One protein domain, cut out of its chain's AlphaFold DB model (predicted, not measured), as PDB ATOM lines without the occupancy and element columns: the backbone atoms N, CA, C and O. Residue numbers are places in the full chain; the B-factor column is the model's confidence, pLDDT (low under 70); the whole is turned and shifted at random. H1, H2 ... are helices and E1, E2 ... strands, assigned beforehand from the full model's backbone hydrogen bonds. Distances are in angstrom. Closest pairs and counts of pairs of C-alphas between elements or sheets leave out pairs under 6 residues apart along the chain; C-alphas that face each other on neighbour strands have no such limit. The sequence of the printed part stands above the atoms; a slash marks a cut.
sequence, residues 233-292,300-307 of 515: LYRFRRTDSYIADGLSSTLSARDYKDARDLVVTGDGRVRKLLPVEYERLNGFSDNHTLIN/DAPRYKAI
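What this domain is: This is residues 233 to 292 and 300 to 307 of the 515 residues of the protein "DNA (cytosine-5-)-methyltransferase" of Yersinia aleksiciae (UniProt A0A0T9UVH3). Two short strand hairpins, E1 with E2 and E3 with E4, join through E1 and E3 into a small twisted sheet at one end of the domain, and two short helices, H1 and H2, sit side by side toward the other end. Residues 244 to 261, a long stretch with no named element, leave the sheet, loop out toward the helices and return to it. The printed part has 68 residues with four named strands and then two named helices, in the order E1 E2 E3 E4 H1 H2; the sheet runs E2 E1 E3 E4, antiparallel throughout. The class is mixed, helices and strands, with under half of the residues in named elements. The whole is compact, with a radius of gyration of the C-alphas of 12.2 A, and only just elongated, spanning 37 by 24 by 19 A.

Where its parts are: E1, residues 233 to 238, begins at C-alpha 233 (143.830, 128.856, 184.160) and is 15.6 A long. E2, residues 241 to 243, measures 7.0 A; E3, residues 262 to 264, 6.6 A; and E4, residues 270 to 272, 7.2 A. H1, residues 275 to 281, begins at C-alpha 275 (149.668, 141.893, 184.408) and is 9.7 A long. H2, residues 300 to 307, is 10.5 A long and ends at C-alpha 307 (157.448, 140.864, 182.023).

How they stand to each other: The pairing of E1 is staggered: residues 233 to 234 pair with E3 and residues 235 to 238 with E2. E1 and E3 are antiparallel at 139 degrees, with N 234 and O 262 within hydrogen-bond range at 2.7 A. E1 and E2 form a hairpin, with N 243 and O 235 2.9 A apart. E3 and E4 form the other hairpin, with N 263 and O 271 2.8 A apart. E2 and E4 are the edge strands and are apart. From edge to edge the strands' lines turn by 99 degrees. Neither H1 nor H2 is on the sheet. H1 and H2 touch, and their closest C-alphas, those of Pro 275 and Tyr 304, are 6.1 A apart. They run the same way at a shallow tilt of 23 degrees. In H1 and H2 every O i to N i+4 pair is within hydrogen-bond range.

The domain as a whole: The two C-alphas farthest apart, those of Asp 240 and Asn 292, are 38.2 A apart. Residues 293 to 299 are not printed, and C-alphas 292 and 300 are 12.2 A apart across this cut, which falls in the link from H1 to H2. Of the links that are printed whole, E2 to E3 is long, with 18 residues, and E1 to E2, E3 to E4 and E4 to H1 are tight. The mean pLDDT of the printed part is 86.9; residues 258 to 259 are under 70.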
ATOM      1  N   LEU A 233     142.911 128.620 185.275       87.44
ATOM      2  CA  LEU A 233     143.830 128.856 184.160       87.44
ATOM      3  C   LEU A 233     143.756 127.699 183.154       87.44
ATOM      4  O   LEU A 233     143.930 126.535 183.515       87.44
ATOM      5  N   TYR A 234     143.549 128.049 181.892       87.88
ATOM      6  CA  TYR A 234     143.506 127.159 180.743       87.88
ATOM      7  C   TYR A 234     144.676 127.469 179.819       87.88
ATOM      8  O   TYR A 234     144.732 128.509 179.161       87.88
ATOM      9  N   ARG A 235     145.612 126.529 179.750       87.94
ATOM     10  CA  ARG A 235     146.825 126.650 178.950       87.94
ATOM     11  C   ARG A 235     146.599 126.168 177.530       87.94
ATOM     12  O   ARG A 235     146.050 125.081 177.330       87.94
ATOM     13  N   PHE A 236     147.062 126.932 176.548       84.69
ATOM     14  CA  PHE A 236     146.977 126.520 175.148       84.69
ATOM     15  C   PHE A 236     147.867 125.303 174.871       84.69
ATOM     16  O   PHE A 236     149.043 125.269 175.242       84.69
ATOM     17  N   ARG A 237     147.320 124.304 174.173       82.19
ATOM     18  CA  ARG A 237     148.069 123.121 173.717       82.19
ATOM     19  C   ARG A 237     148.303 123.153 172.211       82.19
ATOM     20  O   ARG A 237     149.433 123.013 171.751       82.19
ATOM     21  N   ARG A 238     147.220 123.293 171.457       81.25
ATOM     22  CA  ARG A 238     147.164 123.367 169.991       81.25
ATOM     23  C   ARG A 238     145.846 124.029 169.601       81.25
ATOM     24  O   ARG A 238     145.020 124.268 170.478       81.25
ATOM     25  N   THR A 239     145.651 124.291 168.311       79.06
ATOM     26  CA  THR A 239     144.403 124.847 167.771       79.06
ATOM     27  C   THR A 239     143.191 124.147 168.394       79.06
ATOM     28  O   THR A 239     143.140 122.916 168.417       79.06
ATOM     29  N   ASP A 240     142.294 124.945 168.976       76.31
ATOM     30  CA  ASP A 240     141.055 124.527 169.647       76.31
ATOM     31  C   ASP A 240     141.223 123.541 170.819       76.31
ATOM     32  O   ASP A 240     140.317 122.782 171.155       76.31
ATOM     33  N   SER A 241     142.389 123.529 171.475       83.94
ATOM     34  CA  SER A 241     142.662 122.636 172.602       83.94
ATOM     35  C   SER A 241     143.385 123.349 173.739       83.94
ATOM     36  O   SER A 241     144.523 123.808 173.594       83.94
ATOM     37  N   TYR A 242     142.729 123.352 174.899       87.94
ATOM     38  CA  TYR A 242     143.232 123.896 176.155       87.94
ATOM     39  C   TYR A 242     143.279 122.820 177.240       87.94
ATOM     40  O   TYR A 242     142.526 121.846 177.197       87.94
ATOM     41  N   ILE A 243     144.166 122.994 178.219       87.44
ATOM     42  CA  ILE A 243     144.273 122.119 179.389       87.44
ATOM     43  C   ILE A 243     144.228 122.942 180.679       87.44
ATOM     44  O   ILE A 243     144.907 123.959 180.790       87.44
ATOM     45  N   ALA A 244     143.438 122.486 181.650       84.81
ATOM     46  CA  ALA A 244     143.380 123.044 182.997       84.81
ATOM     47  C   ALA A 244     144.230 122.188 183.946       84.81
ATOM     48  O   ALA A 244     143.719 121.337 184.671       84.81
ATOM     49  N   ASP A 245     145.552 122.361 183.894       81.56
ATOM     50  CA  ASP A 245     146.518 121.644 184.745       81.56
ATOM     51  C   ASP A 245     147.162 122.535 185.824       81.56
ATOM     52  O   ASP A 245     147.999 122.065 186.609       81.56
ATOM     53  N   GLY A 246     146.742 123.802 185.876       79.19
ATOM     54  CA  GLY A 246     147.263 124.819 186.784       79.19
ATOM     55  C   GLY A 246     148.614 125.398 186.363       79.19
ATOM     56  O   GLY A 246     149.222 126.095 187.167       79.19
ATOM     57  N   LEU A 247     149.099 125.117 185.146       82.31
ATOM     58  CA  LEU A 247     150.336 125.682 184.607       82.31
ATOM     59  C   LEU A 247     150.042 126.721 183.525       82.31
ATOM     60  O   LEU A 247     149.125 126.560 182.729       82.31
ATOM     61  N   SER A 248     150.887 127.742 183.443       82.19
ATOM     62  CA  SER A 248     150.954 128.684 182.326       82.19
ATOM     63  C   SER A 248     151.993 128.234 181.295       82.19
ATOM     64  O   SER A 248     153.038 127.669 181.632       82.19
ATOM     65  N   SER A 249     151.737 128.529 180.026       82.94
ATOM     66  CA  SER A 249     152.716 128.533 178.939       82.94
ATOM     67  C   SER A 249     153.834 129.543 179.222       82.94
ATOM     68  O   SER A 249     153.684 130.437 180.057       82.94
ATOM     69  N   THR A 250     154.949 129.450 178.484       80.44
ATOM     70  CA  THR A 250     155.967 130.514 178.484       80.44
ATOM     71  C   THR A 250     155.313 131.834 178.081       80.44
ATOM     72  O   THR A 250     154.869 131.975 176.938       80.44
ATOM     73  N   LEU A 251     155.319 132.796 179.001       81.31
ATOM     74  CA  LEU A 251     154.786 134.134 178.779       81.31
ATOM     75  C   LEU A 251     155.622 134.869 177.728       81.31
ATOM     76  O   LEU A 251     156.858 134.872 177.788       81.31
ATOM     77  N   SER A 252     154.943 135.480 176.760       80.94
ATOM     78  CA  SER A 252     155.541 136.145 175.607       80.94
ATOM     79  C   SER A 252     155.291 137.646 175.655       80.94
ATOM     80  O   SER A 252     154.202 138.123 175.968       80.94
ATOM     81  N   ALA A 253     156.290 138.418 175.226       75.94
ATOM     82  CA  ALA A 253     156.183 139.868 175.108       75.94
ATOM     83  C   ALA A 253     155.141 140.345 174.073       75.94
ATOM     84  O   ALA A 253     154.910 141.547 173.934       75.94
ATOM     85  N   ARG A 254     154.519 139.422 173.324       75.62
ATOM     86  CA  ARG A 254     153.444 139.697 172.357       75.62
ATOM     87  C   ARG A 254     152.046 139.347 172.862       75.62
ATOM     88  O   ARG A 254     151.088 139.677 172.171       75.62
ATOM     89  N   ASP A 255     151.907 138.756 174.046       76.12
ATOM     90  CA  ASP A 255     150.604 138.280 174.540       76.12
ATOM     91  C   ASP A 255     149.591 139.411 174.790       76.12
ATOM     92  O   ASP A 255     148.391 139.173 174.891       76.12
ATOM     93  N   TYR A 256     150.042 140.672 174.832       70.62
ATOM     94  CA  TYR A 256     149.134 141.819 174.844       70.62
ATOM     95  C   TYR A 256     148.277 141.927 173.568       70.62
ATOM     96  O   TYR A 256     147.240 142.588 173.624       70.62
ATOM     97  N   LYS A 257     148.711 141.313 172.453       72.19
ATOM     98  CA  LYS A 257     147.984 141.228 171.175       72.19
ATOM     99  C   LYS A 257     147.153 139.951 171.086       72.19
ATOM    100  O   LYS A 257     145.951 140.047 170.896       72.19
ATOM    101  N   ASP A 258     147.794 138.801 171.295       69.88
ATOM    102  CA  ASP A 258     147.188 137.477 171.127       69.88
ATOM    103  C   ASP A 258     147.483 136.616 172.362       69.88
ATOM    104  O   ASP A 258     148.519 135.950 172.440       69.88
ATOM    105  N   ALA A 259     146.602 136.665 173.364       69.88
ATOM    106  CA  ALA A 259     146.783 135.901 174.595       69.88
ATOM    107  C   ALA A 259     146.687 134.396 174.307       69.88
ATOM    108  O   ALA A 259     145.643 133.902 173.881       69.88
ATOM    109  N   ARG A 260     147.783 133.662 174.547       79.06
ATOM    110  CA  ARG A 260     147.805 132.201 174.390       79.06
ATOM    111  C   ARG A 260     146.956 131.506 175.439       79.06
ATOM    112  O   ARG A 260     146.113 130.693 175.085       79.06
ATOM    113  N   ASP A 261     147.189 131.821 176.703       86.50
ATOM    114  CA  ASP A 261     146.485 131.189 177.812       86.50
ATOM    115  C   ASP A 261     145.267 132.018 178.224       86.50
ATOM    116  O   ASP A 261     145.265 133.251 178.139       86.50
ATOM    117  N   LEU A 262     144.229 131.323 178.678       88.50
ATOM    118  CA  LEU A 262     142.937 131.898 179.032       88.50
ATOM    119  C   LEU A 262     142.634 131.644 180.505       88.50
ATOM    120  O   LEU A 262     142.978 130.604 181.054       88.50
ATOM    121  N   VAL A 263     141.951 132.582 181.143       88.12
ATOM    122  CA  VAL A 263     141.455 132.452 182.511       88.12
ATOM    123  C   VAL A 263     139.936 132.456 182.472       88.12
ATOM    124  O   VAL A 263     139.336 133.356 181.883       88.12
ATOM    125  N   VAL A 264     139.327 131.457 183.107       88.06
ATOM    126  CA  VAL A 264     137.875 131.341 183.268       88.06
ATOM    127  C   VAL A 264     137.516 131.656 184.714       88.06
ATOM    128  O   VAL A 264     137.989 130.985 185.636       88.06
ATOM    129  N   THR A 265     136.715 132.695 184.914       86.94
ATOM    130  CA  THR A 265     136.255 133.151 186.231       86.94
ATOM    131  C   THR A 265     135.108 132.283 186.756       86.94
ATOM    132  O   THR A 265     134.475 131.546 186.000       86.94
ATOM    133  N   GLY A 266     134.818 132.364 188.060       82.56
ATOM    134  CA  GLY A 266     133.765 131.555 188.697       82.56
ATOM    135  C   GLY A 266     132.351 131.794 188.147       82.56
ATOM    136  O   GLY A 266     131.504 130.913 188.236       82.56
ATOM    137  N   ASP A 267     132.109 132.952 187.530       85.88
ATOM    138  CA  ASP A 267     130.867 133.313 186.833       85.88
ATOM    139  C   ASP A 267     130.869 132.934 185.334       85.88
ATOM    140  O   ASP A 267     129.960 133.313 184.597       85.88
ATOM    141  N   GLY A 268     131.882 132.195 184.867       85.12
ATOM    142  CA  GLY A 268     131.969 131.666 183.504       85.12
ATOM    143  C   GLY A 268     132.494 132.645 182.449       85.12
ATOM    144  O   GLY A 268     132.470 132.320 181.260       85.12
ATOM    145  N   ARG A 269     132.985 133.830 182.833       89.19
ATOM    146  CA  ARG A 269     133.611 134.766 181.884       89.19
ATOM    147  C   ARG A 269     135.027 134.316 181.532       89.19
ATOM    148  O   ARG A 269     135.757 133.777 182.360       89.19
ATOM    149  N   VAL A 270     135.431 134.581 180.291       88.88
ATOM    150  CA  VAL A 270     136.778 134.283 179.791       88.88
ATOM    151  C   VAL A 270     137.556 135.583 179.645       88.88
ATOM    152  O   VAL A 270     137.085 136.532 179.020       88.88
ATOM    153  N   ARG A 271     138.764 135.624 180.202       88.88
ATOM    154  CA  ARG A 271     139.700 136.743 180.063       88.88
ATOM    155  C   ARG A 271     141.118 136.238 179.824       88.88
ATOM    156  O   ARG A 271     141.413 135.061 179.999       88.88
ATOM    157  N   LYS A 272     142.021 137.149 179.473       87.75
ATOM    158  CA  LYS A 272     143.463 136.888 179.540       87.75
ATOM    159  C   LYS A 272     143.970 136.977 180.982       87.75
ATOM    160  O   LYS A 272     143.318 137.572 181.848       87.75
ATOM    161  N   LEU A 273     145.149 136.413 181.213       89.50
ATOM    162  CA  LEU A 273     145.939 136.655 182.419       89.50
ATOM    163  C   LEU A 273     146.192 138.163 182.590       89.50
ATOM    164  O   LEU A 273     146.536 138.835 181.622       89.50
ATOM    165  N   LEU A 274     146.016 138.678 183.807       91.25
ATOM    166  CA  LEU A 274     146.265 140.073 184.182       91.25
ATOM    167  C   LEU A 274     147.772 140.341 184.335       91.25
ATOM    168  O   LEU A 274     148.533 139.408 184.602       91.25
ATOM    169  N   PRO A 275     148.239 141.604 184.271       92.38
ATOM    170  CA  PRO A 275     149.668 141.893 184.408       92.38
ATOM    171  C   PRO A 275     150.259 141.455 185.755       92.38
ATOM    172  O   PRO A 275     151.393 140.997 185.802       92.38
ATOM    173  N   VAL A 276     149.489 141.538 186.842       92.50
ATOM    174  CA  VAL A 276     149.933 141.051 188.160       92.50
ATOM    175  C   VAL A 276     150.006 139.521 188.221       92.50
ATOM    176  O   VAL A 276     150.887 138.962 188.863       92.50
ATOM    177  N   GLU A 277     149.160 138.812 187.469       91.44
ATOM    178  CA  GLU A 277     149.271 137.356 187.324       91.44
ATOM    179  C   GLU A 277     150.517 136.990 186.490       91.44
ATOM    180  O   GLU A 277     151.197 136.015 186.804       91.44
ATOM    181  N   TYR A 278     150.887 137.811 185.493       91.31
ATOM    182  CA  TYR A 278     152.164 137.704 184.761       91.31
ATOM    183  C   TYR A 278     153.386 137.922 185.666       91.31
ATOM    184  O   TYR A 278     154.380 137.201 185.534       91.31
ATOM    185  N   GLU A 279     153.325 138.920 186.553       94.38
ATOM    186  CA  GLU A 279     154.361 139.206 187.555       94.38
ATOM    187  C   GLU A 279     154.566 137.979 188.453       94.38
ATOM    188  O   GLU A 279     155.666 137.418 188.475       94.38
ATOM    189  N   ARG A 280     153.487 137.475 189.068       92.50
ATOM    190  CA  ARG A 280     153.508 136.270 189.915       92.50
ATOM    191  C   ARG A 280     154.060 135.045 189.187       92.50
ATOM    192  O   ARG A 280     154.875 134.312 189.739       92.50
ATOM    193  N   LEU A 281     153.670 134.834 187.928       90.38
ATOM    194  CA  LEU A 281     154.142 133.707 187.115       90.38
ATOM    195  C   LEU A 281     155.644 133.754 186.798       90.38
ATOM    196  O   LEU A 281     156.214 132.715 186.464       90.38
ATOM    197  N   ASN A 282     156.292 134.918 186.895       89.75
ATOM    198  CA  ASN A 282     157.750 135.052 186.790       89.75
ATOM    199  C   ASN A 282     158.441 135.219 188.155       89.75
ATOM    200  O   ASN A 282     159.662 135.350 188.186       89.75
ATOM    201  N   GLY A 283     157.696 135.180 189.264       91.31
ATOM    202  CA  GLY A 283     158.234 135.339 190.619       91.31
ATOM    203  C   GLY A 283     158.460 136.792 191.050       91.31
ATOM    204  O   GLY A 283     159.168 137.033 192.021       91.31
ATOM    205  N   PHE A 284     157.885 137.768 190.341       94.50
ATOM    206  CA  PHE A 284     157.900 139.166 190.776       94.50
ATOM    207  C   PHE A 284     156.884 139.403 191.894       94.50
ATOM    208  O   PHE A 284     155.849 138.736 191.964       94.50
ATOM    209  N   SER A 285     157.160 140.405 192.729       90.69
ATOM    210  CA  SER A 285     156.178 140.941 193.665       90.69
ATOM    211  C   SER A 285     155.002 141.580 192.925       90.69
ATOM    212  O   SER A 285     155.130 142.074 191.797       90.69
ATOM    213  N   ASP A 286     153.840 141.580 193.576       93.00
ATOM    214  CA  ASP A 286     152.640 142.189 193.021       93.00
ATOM    215  C   ASP A 286     152.886 143.660 192.687       93.00
ATOM    216  O   ASP A 286     153.399 144.432 193.500       93.00
ATOM    217  N   ASN A 287     152.464 144.059 191.489       95.31
ATOM    218  CA  ASN A 287     152.557 145.420 190.984       95.31
ATOM    219  C   ASN A 287     153.995 145.921 190.782       95.31
ATOM    220  O   ASN A 287     154.198 147.132 190.673       95.31
ATOM    221  N   HIS A 288     154.987 145.028 190.651       96.75
ATOM    222  CA  HIS A 288     156.385 145.390 190.365       96.75
ATOM    223  C   HIS A 288     156.522 146.369 189.188       96.75
ATOM    224  O   HIS A 288     157.273 147.343 189.266       96.75
ATOM    225  N   THR A 289     155.735 146.178 188.130       97.38
ATOM    226  CA  THR A 289     155.759 147.026 186.926       97.38
ATOM    227  C   THR A 289     154.693 148.125 186.910       97.38
ATOM    228  O   THR A 289     154.653 148.916 185.968       97.38
ATOM    229  N   LEU A 290     153.822 148.203 187.922       97.25
ATOM    230  CA  LEU A 290     152.779 149.224 188.010       97.25
ATOM    231  C   LEU A 290     153.369 150.534 188.551       97.25
ATOM    232  O   LEU A 290     153.367 150.792 189.751       97.25
ATOM    233  N   ILE A 291     153.884 151.358 187.643       97.31
ATOM    234  CA  ILE A 291     154.517 152.642 187.962       97.31
ATOM    235  C   ILE A 291     153.856 153.790 187.200       97.31
ATOM    236  O   ILE A 291     153.161 153.583 186.199       97.31
ATOM    237  N   ASN A 292     154.128 155.022 187.631       96.50
ATOM    238  CA  ASN A 292     153.872 156.189 186.796       96.50
ATOM    239  C   ASN A 292     154.894 156.230 185.653       96.50
ATOM    240  O   ASN A 292     156.098 156.313 185.879       96.50
ATOM    241  N   ASP A 300     148.607 148.381 180.447       93.12
ATOM    242  CA  ASP A 300     149.003 146.972 180.526       93.12
ATOM    243  C   ASP A 300     150.017 146.527 179.459       93.12
ATOM    244  O   ASP A 300     150.850 145.661 179.715       93.12
ATOM    245  N   ALA A 301     149.962 147.079 178.243       91.75
ATOM    246  CA  ALA A 301     150.770 146.577 177.127       91.75
ATOM    247  C   ALA A 301     152.295 146.691 177.365       91.75
ATOM    248  O   ALA A 301     152.990 145.687 177.169       91.75
ATOM    249  N   PRO A 302     152.840 147.836 177.836       94.50
ATOM    250  CA  PRO A 302     154.238 147.920 178.262       94.50
ATOM    251  C   PRO A 302     154.600 146.908 179.356       94.50
ATOM    252  O   PRO A 302     155.669 146.301 179.282       94.50
ATOM    253  N   ARG A 303     153.695 146.675 180.320       95.19
ATOM    254  CA  ARG A 303     153.894 145.705 181.409       95.19
ATOM    255  C   ARG A 303     154.042 144.287 180.863       95.19
ATOM    256  O   ARG A 303     155.070 143.662 181.104       95.19
ATOM    257  N   TYR A 304     153.093 143.806 180.054       91.75
ATOM    258  CA  TYR A 304     153.174 142.468 179.445       91.75
ATOM    259  C   TYR A 304     154.457 142.276 178.633       91.75
ATOM    260  O   TYR A 304     155.109 141.237 178.746       91.75
ATOM    261  N   LYS A 305     154.839 143.282 177.832       91.38
ATOM    262  CA  LYS A 305     156.065 143.231 177.029       91.38
ATOM    263  C   LYS A 305     157.300 143.056 177.917       91.38
ATOM    264  O   LYS A 305     158.116 142.173 177.661       91.38
ATOM    265  N   ALA A 306     157.415 143.876 178.959       94.06
ATOM    266  CA  ALA A 306     158.553 143.864 179.867       94.06
ATOM    267  C   ALA A 306     158.634 142.567 180.689       94.06
ATOM    268  O   ALA A 306     159.699 141.964 180.772       94.06
ATOM    269  N   ILE A 307     157.503 142.096 181.227       94.38
ATOM    270  CA  ILE A 307     157.448 140.864 182.023       94.38
ATOM    271  C   ILE A 307     157.741 139.634 181.153       94.38
ATOM    272  O   ILE A 307     158.529 138.776 181.542       94.38
TER     273      ILE A 307